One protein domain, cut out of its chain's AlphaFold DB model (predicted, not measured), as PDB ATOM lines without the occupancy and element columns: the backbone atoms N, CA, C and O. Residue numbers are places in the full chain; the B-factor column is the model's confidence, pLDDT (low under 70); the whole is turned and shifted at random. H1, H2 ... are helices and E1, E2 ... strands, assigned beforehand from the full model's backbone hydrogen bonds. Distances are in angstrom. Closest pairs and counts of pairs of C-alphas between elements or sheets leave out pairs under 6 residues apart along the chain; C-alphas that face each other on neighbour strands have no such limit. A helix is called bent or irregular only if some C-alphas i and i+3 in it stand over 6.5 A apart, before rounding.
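What this domain is: This is residues 229 to 334 of the 447 residues of an uncharacterized protein of Deltaproteobacteria bacterium (UniProt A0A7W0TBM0). A long, twisted ribbon of two antiparallel strands, E1 and E5, runs the length of the domain, widened to a sheet by E2 beside E1 and by E3 and E4 beside E5; this sheet curls round one helix, H1. The 106 printed residues hold one named helix and five named strands, in the order E1 E2 H1 E3 E4 E5. The sheet is branched, its neighbour pairs antiparallel, and the class is mixed, helices and strands. The whole is compact by its radius of gyration of the C-alphas, 14.5 A, yet elongated, with spans of 46 by 24 by 21 A.

How they stand to each other: E1, residues 229 to 245, and E5, residues 317 to 333, are antiparallel neighbours at 165 degrees between directions, with N 237 and O 323 2.8 A apart, within hydrogen-bond range. E2, residues 253 to 259, lies on one side of E1 and E5 on the other side; E1 and E2 form a hairpin, with N 240 and O 253 at 2.9 A. E5 has E1 on one side, and on the other side E3, residues 298 to 302, and E4, residues 308 to 311. E3 is antiparallel to E5, with N 301 and O 324 at 2.9 A. E4 and E5 form a hairpin, with N 318 and O 310 at 2.9 A. E2, E3 and E4 are edge strands, and E3 is apart from both E2 and E4. H1, residues 278 to 290, is on the sheet. Its closest C-alphas to E2 are those of Ala 283 and Thr 253, 4.4 A apart; to E1, those of Ala 283 and Ile 239, 6.5 A. In H1, 7 of 9 O i to N i+4 pairs are within hydrogen-bond range.

Where its parts are: E1 begins at C-alpha 229 (212.408, 245.089, 201.058), measures 45.8 A and bends by 66 degrees at residue 232. E5 measures 39.1 A, bends by 89 degrees at residue 328 and ends at C-alpha 333 (207.294, 241.833, 201.454). E2 measures 13.0 A, E3 13.2 A and E4 9.6 A. H1 begins at C-alpha 278 (203.339, 261.658, 175.474) and measures 19.7 A; it is irregular, with C-alphas 279 and 282 7.4 A apart.

The domain as a whole: The C-alphas of Gly 246 and Gly 334, the two farthest apart, are 49.6 A from each other. The printed part has no cut. The link from E2 to H1, residues 260 to 277, is long. The mean pLDDT of the printed part is 81.5; residues 244 to 250, 256 to 258 and 305 to 316 are under 70.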
ATOM      1  N   GLU A 229     211.096 244.913 201.664       83.38
ATOM      2  CA  GLU A 229     212.408 245.089 201.058       83.38
ATOM      3  C   GLU A 229     212.266 245.802 199.715       83.38
ATOM      4  O   GLU A 229     211.352 245.527 198.936       83.38
ATOM      5  N   LYS A 230     213.206 246.707 199.417       88.31
ATOM      6  CA  LYS A 230     213.313 247.297 198.080       88.31
ATOM      7  C   LYS A 230     213.841 246.246 197.116       88.31
ATOM      8  O   LYS A 230     214.959 245.759 197.289       88.31
ATOM      9  N   ARG A 231     213.048 245.910 196.102       87.31
ATOM     10  CA  ARG A 231     213.403 244.915 195.090       87.31
ATOM     11  C   ARG A 231     213.141 245.419 193.678       87.31
ATOM     12  O   ARG A 231     212.337 246.321 193.436       87.31
ATOM     13  N   CYS A 232     213.865 244.814 192.745       91.75
ATOM     14  CA  CYS A 232     213.672 245.025 191.322       91.75
ATOM     15  C   CYS A 232     212.456 244.235 190.855       91.75
ATOM     16  O   CYS A 232     212.417 243.017 191.006       91.75
ATOM     17  N   ALA A 233     211.466 244.924 190.305       91.69
ATOM     18  CA  ALA A 233     210.238 244.288 189.857       91.69
ATOM     19  C   ALA A 233     209.586 245.042 188.700       91.69
ATOM     20  O   ALA A 233     209.944 246.187 188.392       91.69
ATOM     21  N   ALA A 234     208.631 244.363 188.078       91.44
ATOM     22  CA  ALA A 234     207.720 244.906 187.094       91.44
ATOM     23  C   ALA A 234     206.273 244.718 187.548       91.44
ATOM     24  O   ALA A 234     205.937 243.771 188.255       91.44
ATOM     25  N   VAL A 235     205.398 245.617 187.123       90.25
ATOM     26  CA  VAL A 235     203.954 245.474 187.297       90.25
ATOM     27  C   VAL A 235     203.256 246.068 186.086       90.25
ATOM     28  O   VAL A 235     203.635 247.137 185.600       90.25
ATOM     29  N   ASP A 236     202.253 245.358 185.588       88.81
ATOM     30  CA  ASP A 236     201.432 245.818 184.476       88.81
ATOM     31  C   ASP A 236     200.213 246.585 184.984       88.81
ATOM     32  O   ASP A 236     199.551 246.166 185.937       88.81
ATOM     33  N   PHE A 237     199.905 247.677 184.293       88.25
ATOM     34  CA  PHE A 237     198.708 248.483 184.478       88.25
ATOM     35  C   PHE A 237     197.965 248.634 183.161       88.25
ATOM     36  O   PHE A 237     198.578 248.853 182.113       88.25
ATOM     37  N   LEU A 238     196.641 248.578 183.232       86.56
ATOM     38  CA  LEU A 238     195.760 249.008 182.161       86.56
ATOM     39  C   LEU A 238     195.478 250.508 182.295       86.56
ATOM     40  O   LEU A 238     195.090 250.989 183.364       86.56
ATOM     41  N   ILE A 239     195.687 251.239 181.206       88.06
ATOM     42  CA  ILE A 239     195.332 252.651 181.081       88.06
ATOM     43  C   ILE A 239     194.337 252.815 179.933       88.06
ATOM     44  O   ILE A 239     194.412 252.100 178.930       88.06
ATOM     45  N   ASP A 240     193.425 253.762 180.087       85.62
ATOM     46  CA  ASP A 240     192.301 254.002 179.187       85.62
ATOM     47  C   ASP A 240     192.346 255.434 178.653       85.62
ATOM     48  O   ASP A 240     192.632 256.370 179.398       85.62
ATOM     49  N   GLY A 241     192.092 255.601 177.359       81.38
ATOM     50  CA  GLY A 241     191.920 256.892 176.711       81.38
ATOM     51  C   GLY A 241     190.608 256.932 175.934       81.38
ATOM     52  O   GLY A 241     190.425 256.175 174.985       81.38
ATOM     53  N   VAL A 242     189.730 257.871 176.284       76.69
ATOM     54  CA  VAL A 242     188.429 258.066 175.622       76.69
ATOM     55  C   VAL A 242     188.599 258.874 174.333       76.69
ATOM     56  O   VAL A 242     189.265 259.915 174.331       76.69
ATOM     57  N   GLN A 243     188.009 258.435 173.221       72.19
ATOM     58  CA  GLN A 243     188.019 259.191 171.969       72.19
ATOM     59  C   GLN A 243     187.115 260.431 172.071       72.19
ATOM     60  O   GLN A 243     185.956 260.348 172.461       72.19
ATOM     61  N   LEU A 244     187.642 261.597 171.687       68.00
ATOM     62  CA  LEU A 244     186.941 262.888 171.747       68.00
ATOM     63  C   LEU A 244     186.335 263.315 170.392       68.00
ATOM     64  O   LEU A 244     185.791 264.409 170.279       68.00
ATOM     65  N   GLY A 245     186.458 262.474 169.356       60.03
ATOM     66  CA  GLY A 245     186.077 262.767 167.967       60.03
ATOM     67  C   GLY A 245     187.249 263.226 167.080       60.03
ATOM     68  O   GLY A 245     188.316 263.612 167.560       60.03
ATOM     69  N   GLY A 246     187.087 263.131 165.753       64.19
ATOM     70  CA  GLY A 246     188.092 263.575 164.767       64.19
ATOM     71  C   GLY A 246     189.439 262.834 164.827       64.19
ATOM     72  O   GLY A 246     190.474 263.419 164.517       64.19
ATOM     73  N   GLY A 247     189.451 261.578 165.294       64.88
ATOM     74  CA  GLY A 247     190.679 260.790 165.476       64.88
ATOM     75  C   GLY A 247     191.535 261.194 166.687       64.88
ATOM     76  O   GLY A 247     192.641 260.677 166.850       64.88
ATOM     77  N   ARG A 248     191.050 262.106 167.545       65.00
ATOM     78  CA  ARG A 248     191.749 262.566 168.756       65.00
ATOM     79  C   ARG A 248     191.259 261.814 169.993       65.00
ATOM     80  O   ARG A 248     190.070 261.541 170.132       65.00
ATOM     81  N   PHE A 249     192.179 261.533 170.908       65.56
ATOM     82  CA  PHE A 249     191.908 260.885 172.195       65.56
ATOM     83  C   PHE A 249     192.156 261.871 173.339       65.56
ATOM     84  O   PHE A 249     193.024 262.744 173.228       65.56
ATOM     85  N   ALA A 250     191.390 261.734 174.419       68.81
ATOM     86  CA  ALA A 250     191.628 262.411 175.686       68.81
ATOM     87  C   ALA A 250     192.977 261.986 176.287       68.81
ATOM     88  O   ALA A 250     193.617 261.031 175.833       68.81
ATOM     89  N   ALA A 251     193.427 262.710 177.315       70.00
ATOM     90  CA  ALA A 251     194.539 262.234 178.129       70.00
ATOM     91  C   ALA A 251     194.171 260.863 178.712       70.00
ATOM     92  O   ALA A 251     193.053 260.686 179.190       70.00
ATOM     93  N   TYR A 252     195.101 259.909 178.647       77.19
ATOM     94  CA  TYR A 252     194.858 258.600 179.243       77.19
ATOM     95  C   TYR A 252     194.761 258.745 180.762       77.19
ATOM     96  O   TYR A 252     195.549 259.492 181.356       77.19
ATOM     97  N   THR A 253     193.871 257.970 181.367       80.56
ATOM     98  CA  THR A 253     193.713 257.797 182.815       80.56
ATOM     99  C   THR A 253     193.956 256.342 183.197       80.56
ATOM    100  O   THR A 253     193.831 255.434 182.371       80.56
ATOM    101  N   ARG A 254     194.313 256.083 184.453       79.94
ATOM    102  CA  ARG A 254     194.451 254.713 184.950       79.94
ATOM    103  C   ARG A 254     193.080 254.043 185.100       79.94
ATOM    104  O   ARG A 254     192.175 254.607 185.708       79.94
ATOM    105  N   THR A 255     192.950 252.793 184.654       73.62
ATOM    106  CA  THR A 255     191.759 251.980 184.938       73.62
ATOM    107  C   THR A 255     191.809 251.425 186.366       73.62
ATOM    108  O   THR A 255     192.771 250.760 186.762       73.62
ATOM    109  N   VAL A 256     190.755 251.655 187.154       64.62
ATOM    110  CA  VAL A 256     190.619 251.085 188.505       64.62
ATOM    111  C   VAL A 256     190.599 249.554 188.422       64.62
ATOM    112  O   VAL A 256     189.841 248.981 187.647       64.62
ATOM    113  N   GLY A 257     191.448 248.880 189.205       61.00
ATOM    114  CA  GLY A 257     191.532 247.412 189.214       61.00
ATOM    115  C   GLY A 257     192.277 246.793 188.023       61.00
ATOM    116  O   GLY A 257     192.447 245.580 187.987       61.00
ATOM    117  N   GLY A 258     192.794 247.597 187.086       64.00
ATOM    118  CA  GLY A 258     193.543 247.134 185.908       64.00
ATOM    119  C   GLY A 258     194.997 246.721 186.173       64.00
ATOM    120  O   GLY A 258     195.794 246.656 185.238       64.00
ATOM    121  N   ARG A 259     195.376 246.500 187.436       75.69
ATOM    122  CA  ARG A 259     196.742 246.173 187.861       75.69
ATOM    123  C   ARG A 259     196.933 244.657 187.932       75.69
ATOM    124  O   ARG A 259     196.166 243.971 188.602       75.69
ATOM    125  N   GLN A 260     198.000 244.140 187.325       78.81
ATOM    126  CA  GLN A 260     198.408 242.743 187.507       78.81
ATOM    127  C   GLN A 260     199.306 242.549 188.741       78.81
ATOM    128  O   GLN A 260     199.804 243.505 189.342       78.81
ATOM    129  N   ALA A 261     199.517 241.291 189.137       73.94
ATOM    130  CA  ALA A 261     200.445 240.958 190.214       73.94
ATOM    131  C   ALA A 261     201.862 241.465 189.891       73.94
ATOM    132  O   ALA A 261     202.305 241.431 188.745       73.94
ATOM    133  N   MET A 262     202.564 241.947 190.915       82.12
ATOM    134  CA  MET A 262     203.943 242.404 190.770       82.12
ATOM    135  C   MET A 262     204.875 241.206 190.555       82.12
ATOM    136  O   MET A 262     204.815 240.232 191.303       82.12
ATOM    137  N   GLU A 263     205.751 241.297 189.560       81.31
ATOM    138  CA  GLU A 263     206.720 240.265 189.201       81.31
ATOM    139  C   GLU A 263     208.132 240.713 189.601       81.31
ATOM    140  O   GLU A 263     208.681 241.662 189.036       81.31
ATOM    141  N   GLU A 264     208.735 240.044 190.588       83.94
ATOM    142  CA  GLU A 264     210.142 240.260 190.941       83.94
ATOM    143  C   GLU A 264     211.056 239.798 189.798       83.94
ATOM    144  O   GLU A 264     210.873 238.721 189.229       83.94
ATOM    145  N   MET A 265     212.070 240.598 189.468       85.12
ATOM    146  CA  MET A 265     212.963 240.313 188.351       85.12
ATOM    147  C   MET A 265     214.407 240.750 188.609       85.12
ATOM    148  O   MET A 265     214.692 241.609 189.438       85.12
ATOM    149  N   ASP A 266     215.343 240.181 187.846       85.44
ATOM    150  CA  ASP A 266     216.744 240.609 187.876       85.44
ATOM    151  C   ASP A 266     216.850 242.095 187.492       85.44
ATOM    152  O   ASP A 266     216.411 242.506 186.414       85.44
ATOM    153  N   CYS A 267     217.487 242.898 188.349       88.62
ATOM    154  CA  CYS A 267     217.731 244.320 188.124       88.62
ATOM    155  C   CYS A 267     218.420 244.622 186.782       88.62
ATOM    156  O   CYS A 267     218.257 245.717 186.241       88.62
ATOM    157  N   LYS A 268     219.192 243.670 186.237       90.75
ATOM    158  CA  LYS A 268     219.843 243.782 184.922       90.75
ATOM    159  C   LYS A 268     218.852 243.705 183.757       90.75
ATOM    160  O   LYS A 268     219.162 244.208 182.679       90.75
ATOM    161  N   LYS A 269     217.683 243.091 183.970       89.88
ATOM    162  CA  LYS A 269     216.606 242.924 182.980       89.88
ATOM    163  C   LYS A 269     215.581 244.058 182.999       89.88
ATOM    164  O   LYS A 269     214.702 244.075 182.142       89.88
ATOM    165  N   LEU A 270     215.680 244.996 183.943       90.38
ATOM    166  CA  LEU A 270     214.795 246.158 183.968       90.38
ATOM    167  C   LEU A 270     214.953 246.975 182.685       90.38
ATOM    168  O   LEU A 270     216.068 247.192 182.194       90.38
ATOM    169  N   ALA A 271     213.832 247.479 182.173       90.69
ATOM    170  CA  ALA A 271     213.866 248.455 181.101       90.69
ATOM    171  C   ALA A 271     214.677 249.684 181.545       90.69
ATOM    172  O   ALA A 271     214.522 250.199 182.655       90.69
ATOM    173  N   LYS A 272     215.557 250.157 180.661       89.19
ATOM    174  CA  LYS A 272     216.473 251.272 180.951       89.19
ATOM    175  C   LYS A 272     215.929 252.636 180.528       89.19
ATOM    176  O   LYS A 272     216.494 253.652 180.911       89.19
ATOM    177  N   GLN A 273     214.897 252.658 179.686       90.81
ATOM    178  CA  GLN A 273     214.363 253.876 179.083       90.81
ATOM    179  C   GLN A 273     212.847 253.816 178.993       90.81
ATOM    180  O   GLN A 273     212.281 252.767 178.674       90.81
ATOM    181  N   ASN A 274     212.221 254.965 179.238       91.00
ATOM    182  CA  ASN A 274     210.789 255.147 179.062       91.00
ATOM    183  C   ASN A 274     210.416 254.979 177.588       91.00
ATOM    184  O   ASN A 274     211.042 255.572 176.709       91.00
ATOM    185  N   LYS A 275     209.388 254.175 177.328       91.56
ATOM    186  CA  LYS A 275     208.863 253.903 175.988       91.56
ATOM    187  C   LYS A 275     207.342 253.948 176.019       91.56
ATOM    188  O   LYS A 275     206.686 252.913 175.998       91.56
ATOM    189  N   PHE A 276     206.785 255.150 176.090       88.31
ATOM    190  CA  PHE A 276     205.345 255.375 175.992       88.31
ATOM    191  C   PHE A 276     205.044 256.714 175.285       88.31
ATOM    192  O   PHE A 276     205.846 257.649 175.376       88.31
ATOM    193  N   PRO A 277     203.918 256.830 174.560       84.19
ATOM    194  CA  PRO A 277     203.463 258.083 173.957       84.19
ATOM    195  C   PRO A 277     203.240 259.214 174.974       84.19
ATOM    196  O   PRO A 277     202.674 258.986 176.040       84.19
ATOM    197  N   LYS A 278     203.561 260.468 174.612       84.69
ATOM    198  CA  LYS A 278     203.339 261.658 175.474       84.69
ATOM    199  C   LYS A 278     201.895 261.802 175.982       84.69
ATOM    200  O   LYS A 278     201.678 262.345 177.058       84.69
ATOM    201  N   ALA A 279     200.912 261.297 175.236       81.94
ATOM    202  CA  ALA A 279     199.504 261.314 175.637       81.94
ATOM    203  C   ALA A 279     199.218 260.523 176.933       81.94
ATOM    204  O   ALA A 279     198.203 260.764 177.579       81.94
ATOM    205  N   MET A 280     200.111 259.608 177.330       86.12
ATOM    206  CA  MET A 280     199.955 258.758 178.517       86.12
ATOM    207  C   MET A 280     200.622 259.335 179.773       86.12
ATOM    208  O   MET A 280     200.562 258.725 180.834       86.12
ATOM    209  N   THR A 281     201.261 260.509 179.696       88.12
ATOM    210  CA  THR A 281     202.001 261.090 180.830       88.12
ATOM    211  C   THR A 281     201.132 261.326 182.072       88.12
ATOM    212  O   THR A 281     201.651 261.215 183.180       88.12
ATOM    213  N   ALA A 282     199.839 261.635 181.913       87.31
ATOM    214  CA  ALA A 282     198.909 261.791 183.035       87.31
ATOM    215  C   ALA A 282     198.642 260.450 183.739       87.31
ATOM    216  O   ALA A 282     198.990 260.317 184.909       87.31
ATOM    217  N   ALA A 283     198.184 259.423 183.012       87.81
ATOM    218  CA  ALA A 283     198.023 258.070 183.556       87.81
ATOM    219  C   ALA A 283     199.296 257.527 184.222       87.81
ATOM    220  O   ALA A 283     199.234 256.902 185.274       87.81
ATOM    221  N   VAL A 284     200.475 257.781 183.644       90.38
ATOM    222  CA  VAL A 284     201.745 257.332 184.235       90.38
ATOM    223  C   VAL A 284     202.028 258.011 185.584       90.38
ATOM    224  O   VAL A 284     202.600 257.373 186.466       90.38
ATOM    225  N   LYS A 285     201.606 259.269 185.787       91.19
ATOM    226  CA  LYS A 285     201.675 259.932 187.103       91.19
ATOM    227  C   LYS A 285     200.747 259.266 188.115       91.19
ATOM    228  O   LYS A 285     201.200 258.955 189.210       91.19
ATOM    229  N   GLU A 286     199.504 258.987 187.729       89.88
ATOM    230  CA  GLU A 286     198.530 258.297 188.589       89.88
ATOM    231  C   GLU A 286     199.030 256.905 189.001       89.88
ATOM    232  O   GLU A 286     198.937 256.513 190.163       89.88
ATOM    233  N   VAL A 287     199.630 256.168 188.062       89.56
ATOM    234  CA  VAL A 287     200.244 254.867 188.345       89.56
ATOM    235  C   VAL A 287     201.408 255.000 189.333       89.56
ATOM    236  O   VAL A 287     201.555 254.152 190.212       89.56
ATOM    237  N   ALA A 288     202.231 256.049 189.221       90.19
ATOM    238  CA  ALA A 288     203.340 256.294 190.142       90.19
ATOM    239  C   ALA A 288     202.871 256.537 191.582       90.19
ATOM    240  O   ALA A 288     203.442 255.972 192.518       90.19
ATOM    241  N   GLU A 289     201.803 257.318 191.740       89.19
ATOM    242  CA  GLU A 289     201.154 257.565 193.028       89.19
ATOM    243  C   GLU A 289     200.594 256.272 193.630       89.19
ATOM    244  O   GLU A 289     200.846 255.989 194.801       89.19
ATOM    245  N   GLU A 290     199.922 255.439 192.830       86.38
ATOM    246  CA  GLU A 290     199.363 254.166 193.301       86.38
ATOM    247  C   GLU A 290     200.432 253.208 193.836       86.38
ATOM    248  O   GLU A 290     200.221 252.531 194.844       86.38
ATOM    249  N   VAL A 291     201.583 253.120 193.166       87.75
ATOM    250  CA  VAL A 291     202.671 252.243 193.621       87.75
ATOM    251  C   VAL A 291     203.586 252.898 194.655       87.75
ATOM    252  O   VAL A 291     204.534 252.254 195.107       87.75
ATOM    253  N   GLY A 292     203.324 254.153 195.029       89.31
ATOM    254  CA  GLY A 292     204.103 254.891 196.020       89.31
ATOM    255  C   GLY A 292     205.548 255.170 195.593       89.31
ATOM    256  O   GLY A 292     206.443 255.173 196.437       89.31
ATOM    257  N   LEU A 293     205.799 255.376 194.295       91.25
ATOM    258  CA  LEU A 293     207.131 255.664 193.747       91.25
ATOM    259  C   LEU A 293     207.161 257.029 193.057       91.25
ATOM    260  O   LEU A 293     206.175 257.474 192.476       91.25
ATOM    261  N   LYS A 294     208.324 257.690 193.043       92.62
ATOM    262  CA  LYS A 294     208.509 258.891 192.214       92.62
ATOM    263  C   LYS A 294     208.678 258.490 190.751       92.62
ATOM    264  O   LYS A 294     209.344 257.502 190.459       92.62
ATOM    265  N   LEU A 295     208.215 259.326 189.817       89.88
ATOM    266  CA  LEU A 295     208.440 259.118 188.376       89.88
ATOM    267  C   LEU A 295     209.920 258.907 188.004       89.88
ATOM    268  O   LEU A 295     210.227 258.154 187.089       89.88
ATOM    269  N   SER A 296     210.849 259.552 188.716       91.19
ATOM    270  CA  SER A 296     212.296 259.390 188.504       91.19
ATOM    271  C   SER A 296     212.833 258.013 188.912       91.19
ATOM    272  O   SER A 296     213.962 257.670 188.577       91.19
ATOM    273  N   GLU A 297     212.059 257.243 189.675       92.25
ATOM    274  CA  GLU A 297     212.424 255.922 190.190       92.25
ATOM    275  C   GLU A 297     211.834 254.783 189.355       92.25
ATOM    276  O   GLU A 297     212.021 253.611 189.693       92.25
ATOM    277  N   MET A 298     211.124 255.105 188.274       93.62
ATOM    278  CA  MET A 298     210.461 254.130 187.420       93.62
ATOM    279  C   MET A 298     210.815 254.309 185.948       93.62
ATOM    280  O   MET A 298     211.014 255.413 185.445       93.62
ATOM    281  N   THR A 299     210.853 253.176 185.257       95.50
ATOM    282  CA  THR A 299     210.856 253.102 183.803       95.50
ATOM    283  C   THR A 299     209.521 252.527 183.361       95.50
ATOM    284  O   THR A 299     209.144 251.453 183.817       95.50
ATOM    285  N   VAL A 300     208.818 253.191 182.450       93.19
ATOM    286  CA  VAL A 300     207.510 252.747 181.958       93.19
ATOM    287  C   VAL A 300     207.581 252.410 180.476       93.19
ATOM    288  O   VAL A 300     208.157 253.158 179.682       93.19
ATOM    289  N   VAL A 301     207.003 251.276 180.088       94.06
ATOM    290  CA  VAL A 301     206.975 250.787 178.703       94.06
ATOM    291  C   VAL A 301     205.547 250.418 178.324       94.06
ATOM    292  O   VAL A 301     204.933 249.589 178.984       94.06
ATOM    293  N   ALA A 302     205.020 250.993 177.245       89.25
ATOM    294  CA  ALA A 302     203.765 250.554 176.646       89.25
ATOM    295  C   ALA A 302     203.977 249.222 175.901       89.25
ATOM    296  O   ALA A 302     204.893 249.096 175.083       89.25
ATOM    297  N   LYS A 303     203.153 248.214 176.201       84.56
ATOM    298  CA  LYS A 303     203.210 246.882 175.583       84.56
ATOM    299  C   LYS A 303     202.421 246.837 174.271       84.56
ATOM    300  O   LYS A 303     201.201 246.932 174.285       84.56
ATOM    301  N   GLY A 304     203.110 246.585 173.158       71.56
ATOM    302  CA  GLY A 304     202.476 246.288 171.867       71.56
ATOM    303  C   GLY A 304     201.657 247.441 171.271       71.56
ATOM    304  O   GLY A 304     201.836 248.600 171.639       71.56
ATOM    305  N   ALA A 305     200.791 247.105 170.309       64.12
ATOM    306  CA  ALA A 305     199.765 248.005 169.783       64.12
ATOM    307  C   ALA A 305     198.631 248.186 170.820       64.12
ATOM    308  O   ALA A 305     198.450 247.290 171.651       64.12
ATOM    309  N   PRO A 306     197.867 249.299 170.790       62.66
ATOM    310  CA  PRO A 306     196.696 249.468 171.650       62.66
ATOM    311  C   PRO A 306     195.766 248.262 171.507       62.66
ATOM    312  O   PRO A 306     195.492 247.811 170.396       62.66
ATOM    313  N   TYR A 307     195.367 247.691 172.642       62.72
ATOM    314  CA  TYR A 307     194.904 246.305 172.686       62.72
ATOM    315  C   TYR A 307     193.434 246.171 172.285       62.72
ATOM    316  O   TYR A 307     193.052 245.127 171.763       62.72
ATOM    317  N   ILE A 308     192.607 247.197 172.534       62.22
ATOM    318  CA  ILE A 308     191.161 247.154 172.287       62.22
ATOM    319  C   ILE A 308     190.644 248.574 172.016       62.22
ATOM    320  O   ILE A 308     190.888 249.477 172.820       62.22
ATOM    321  N   GLU A 309     189.934 248.741 170.896       62.47
ATOM    322  CA  GLU A 309     188.947 249.804 170.696       62.47
ATOM    323  C   GLU A 309     187.573 249.203 171.020       62.47
ATOM    324  O   GLU A 309     187.148 248.266 170.344       62.47
ATOM    325  N   ALA A 310     186.945 249.634 172.114       63.31
ATOM    326  CA  ALA A 310     185.635 249.136 172.543       63.31
ATOM    327  C   ALA A 310     184.666 250.305 172.679       63.31
ATOM    328  O   ALA A 310     185.036 251.326 173.263       63.31
ATOM    329  N   ASP A 311     183.455 250.135 172.156       59.75
ATOM    330  CA  ASP A 311     182.338 251.014 172.478       59.75
ATOM    331  C   ASP A 311     181.877 250.703 173.906       59.75
ATOM    332  O   ASP A 311     181.676 249.535 174.259       59.75
ATOM    333  N   ASP A 312     181.761 251.735 174.739       63.75
ATOM    334  CA  ASP A 312     180.981 251.641 175.970       63.75
ATOM    335  C   ASP A 312     179.472 251.709 175.658       63.75
ATOM    336  O   ASP A 312     179.055 252.021 174.538       63.75
ATOM    337  N   ASP A 313     178.635 251.419 176.659       58.00
ATOM    338  CA  ASP A 313     177.171 251.506 176.539       58.00
ATOM    339  C   ASP A 313     176.683 252.934 176.183       58.00
ATOM    340  O   ASP A 313     175.546 253.108 175.742       58.00
ATOM    341  N   ASP A 314     177.553 253.944 176.317       61.34
ATOM    342  CA  ASP A 314     177.306 255.354 175.999       61.34
ATOM    343  C   ASP A 314     177.797 255.756 174.582       61.34
ATOM    344  O   ASP A 314     177.698 256.929 174.196       61.34
ATOM    345  N   GLY A 315     178.307 254.808 173.782       63.22
ATOM    346  CA  GLY A 315     178.748 255.015 172.397       63.22
ATOM    347  C   GLY A 315     180.083 255.753 172.241       63.22
ATOM    348  O   GLY A 315     180.345 256.353 171.194       63.22
ATOM    349  N   ARG A 316     180.926 255.766 173.278       69.31
ATOM    350  CA  ARG A 316     182.281 256.324 173.239       69.31
ATOM    351  C   ARG A 316     183.287 255.223 172.948       69.31
ATOM    352  O   ARG A 316     183.302 254.182 173.595       69.31
ATOM    353  N   LEU A 317     184.203 255.503 172.024       74.38
ATOM    354  CA  LEU A 317     185.300 254.595 171.723       74.38
ATOM    355  C   LEU A 317     186.409 254.738 172.772       74.38
ATOM    356  O   LEU A 317     187.038 255.796 172.893       74.38
ATOM    357  N   HIS A 318     186.687 253.664 173.499       78.19
ATOM    358  CA  HIS A 318     187.792 253.574 174.451       78.19
ATOM    359  C   HIS A 318     189.019 252.961 173.802       78.19
ATOM    360  O   HIS A 318     188.899 251.991 173.064       78.19
ATOM    361  N   ARG A 319     190.212 253.471 174.119       80.00
ATOM    362  CA  ARG A 319     191.484 252.867 173.718       80.00
ATOM    363  C   ARG A 319     192.256 252.405 174.943       80.00
ATOM    364  O   ARG A 319     192.866 253.206 175.649       80.00
ATOM    365  N   TYR A 320     192.316 251.091 175.114       83.50
ATOM    366  CA  TYR A 320     193.051 250.472 176.209       83.50
ATOM    367  C   TYR A 320     194.502 250.177 175.827       83.50
ATOM    368  O   TYR A 320     194.791 249.581 174.785       83.50
ATOM    369  N   GLN A 321     195.430 250.550 176.704       85.88
ATOM    370  CA  GLN A 321     196.851 250.246 176.575       85.88
ATOM    371  C   GLN A 321     197.364 249.611 177.865       85.88
ATOM    372  O   GLN A 321     197.119 250.111 178.957       85.88
ATOM    373  N   ILE A 322     198.136 248.534 177.739       87.62
ATOM    374  CA  ILE A 322     198.901 248.007 178.870       87.62
ATOM    375  C   ILE A 322     200.232 248.750 178.941       87.62
ATOM    376  O   ILE A 322     200.960 248.827 177.944       87.62
ATOM    377  N   VAL A 323     200.563 249.269 180.118       91.00
ATOM    378  CA  VAL A 323     201.882 249.814 180.440       91.00
ATOM    379  C   VAL A 323     202.533 248.973 181.532       91.00
ATOM    380  O   VAL A 323     201.919 248.668 182.548       91.00
ATOM    381  N   THR A 324     203.791 248.602 181.327       92.25
ATOM    382  CA  THR A 324     204.611 247.924 182.330       92.25
ATOM    383  C   THR A 324     205.490 248.943 183.030       92.25
ATOM    384  O   THR A 324     206.268 249.649 182.382       92.25
ATOM    385  N   VAL A 325     205.390 248.997 184.352       93.25
ATOM    386  CA  VAL A 325     206.226 249.835 185.210       93.25
ATOM    387  C   VAL A 325     207.326 248.985 185.815       93.25
ATOM    388  O   VAL A 325     207.056 248.028 186.533       93.25
ATOM    389  N   TYR A 326     208.567 249.368 185.553       94.69
ATOM    390  CA  TYR A 326     209.780 248.765 186.085       94.69
ATOM    391  C   TYR A 326     210.383 249.687 187.144       94.69
ATOM    392  O   TYR A 326     210.533 250.884 186.905       94.69
ATOM    393  N   SER A 327     210.804 249.148 188.285       94.62
ATOM    394  CA  SER A 327     211.565 249.910 189.283       94.62
ATOM    395  C   SER A 327     212.511 249.007 190.064       94.62
ATOM    396  O   SER A 327     212.286 247.805 190.177       94.62
ATOM    397  N   LYS A 328     213.572 249.605 190.616       93.88
ATOM    398  CA  LYS A 328     214.467 248.984 191.608       93.88
ATOM    399  C   LYS A 328     213.981 249.174 193.051       93.88
ATOM    400  O   LYS A 328     214.572 248.609 193.965       93.88
ATOM    401  N   ASN A 329     212.957 250.005 193.246       93.00
ATOM    402  CA  ASN A 329     212.542 250.516 194.551       93.00
ATOM    403  C   ASN A 329     211.163 250.010 194.984       93.00
ATOM    404  O   ASN A 329     210.631 250.520 195.969       93.00
ATOM    405  N   PHE A 330     210.589 249.020 194.293       90.00
ATOM    406  CA  PHE A 330     209.330 248.430 194.733       90.00
ATOM    407  C   PHE A 330     209.491 247.837 196.130       90.00
ATOM    408  O   PHE A 330     210.424 247.078 196.383       90.00
ATOM    409  N   GLN A 331     208.582 248.204 197.030       86.50
ATOM    410  CA  GLN A 331     208.514 247.633 198.366       86.50
ATOM    411  C   GLN A 331     207.752 246.314 198.296       86.50
ATOM    412  O   GLN A 331     206.530 246.294 198.166       86.50
ATOM    413  N   ILE A 332     208.491 245.212 198.345       78.31
ATOM    414  CA  ILE A 332     207.945 243.857 198.299       78.31
ATOM    415  C   ILE A 332     208.174 243.227 199.662       78.31
ATOM    416  O   ILE A 332     209.280 243.298 200.200       78.31
ATOM    417  N   ALA A 333     207.138 242.613 200.234       71.94
ATOM    418  CA  ALA A 333     207.294 241.833 201.454       71.94
ATOM    419  C   ALA A 333     208.375 240.770 201.232       71.94
ATOM    420  O   ALA A 333     208.303 239.994 200.274       71.94
ATOM    421  N   GLY A 334     209.394 240.757 202.094       71.19
ATOM    422  CA  GLY A 334     210.418 239.724 202.043       71.19
ATOM    423  C   GLY A 334     209.782 238.333 202.097       71.19
ATOM    424  O   GLY A 334     208.739 238.132 202.717       71.19
TER     425      GLY A 334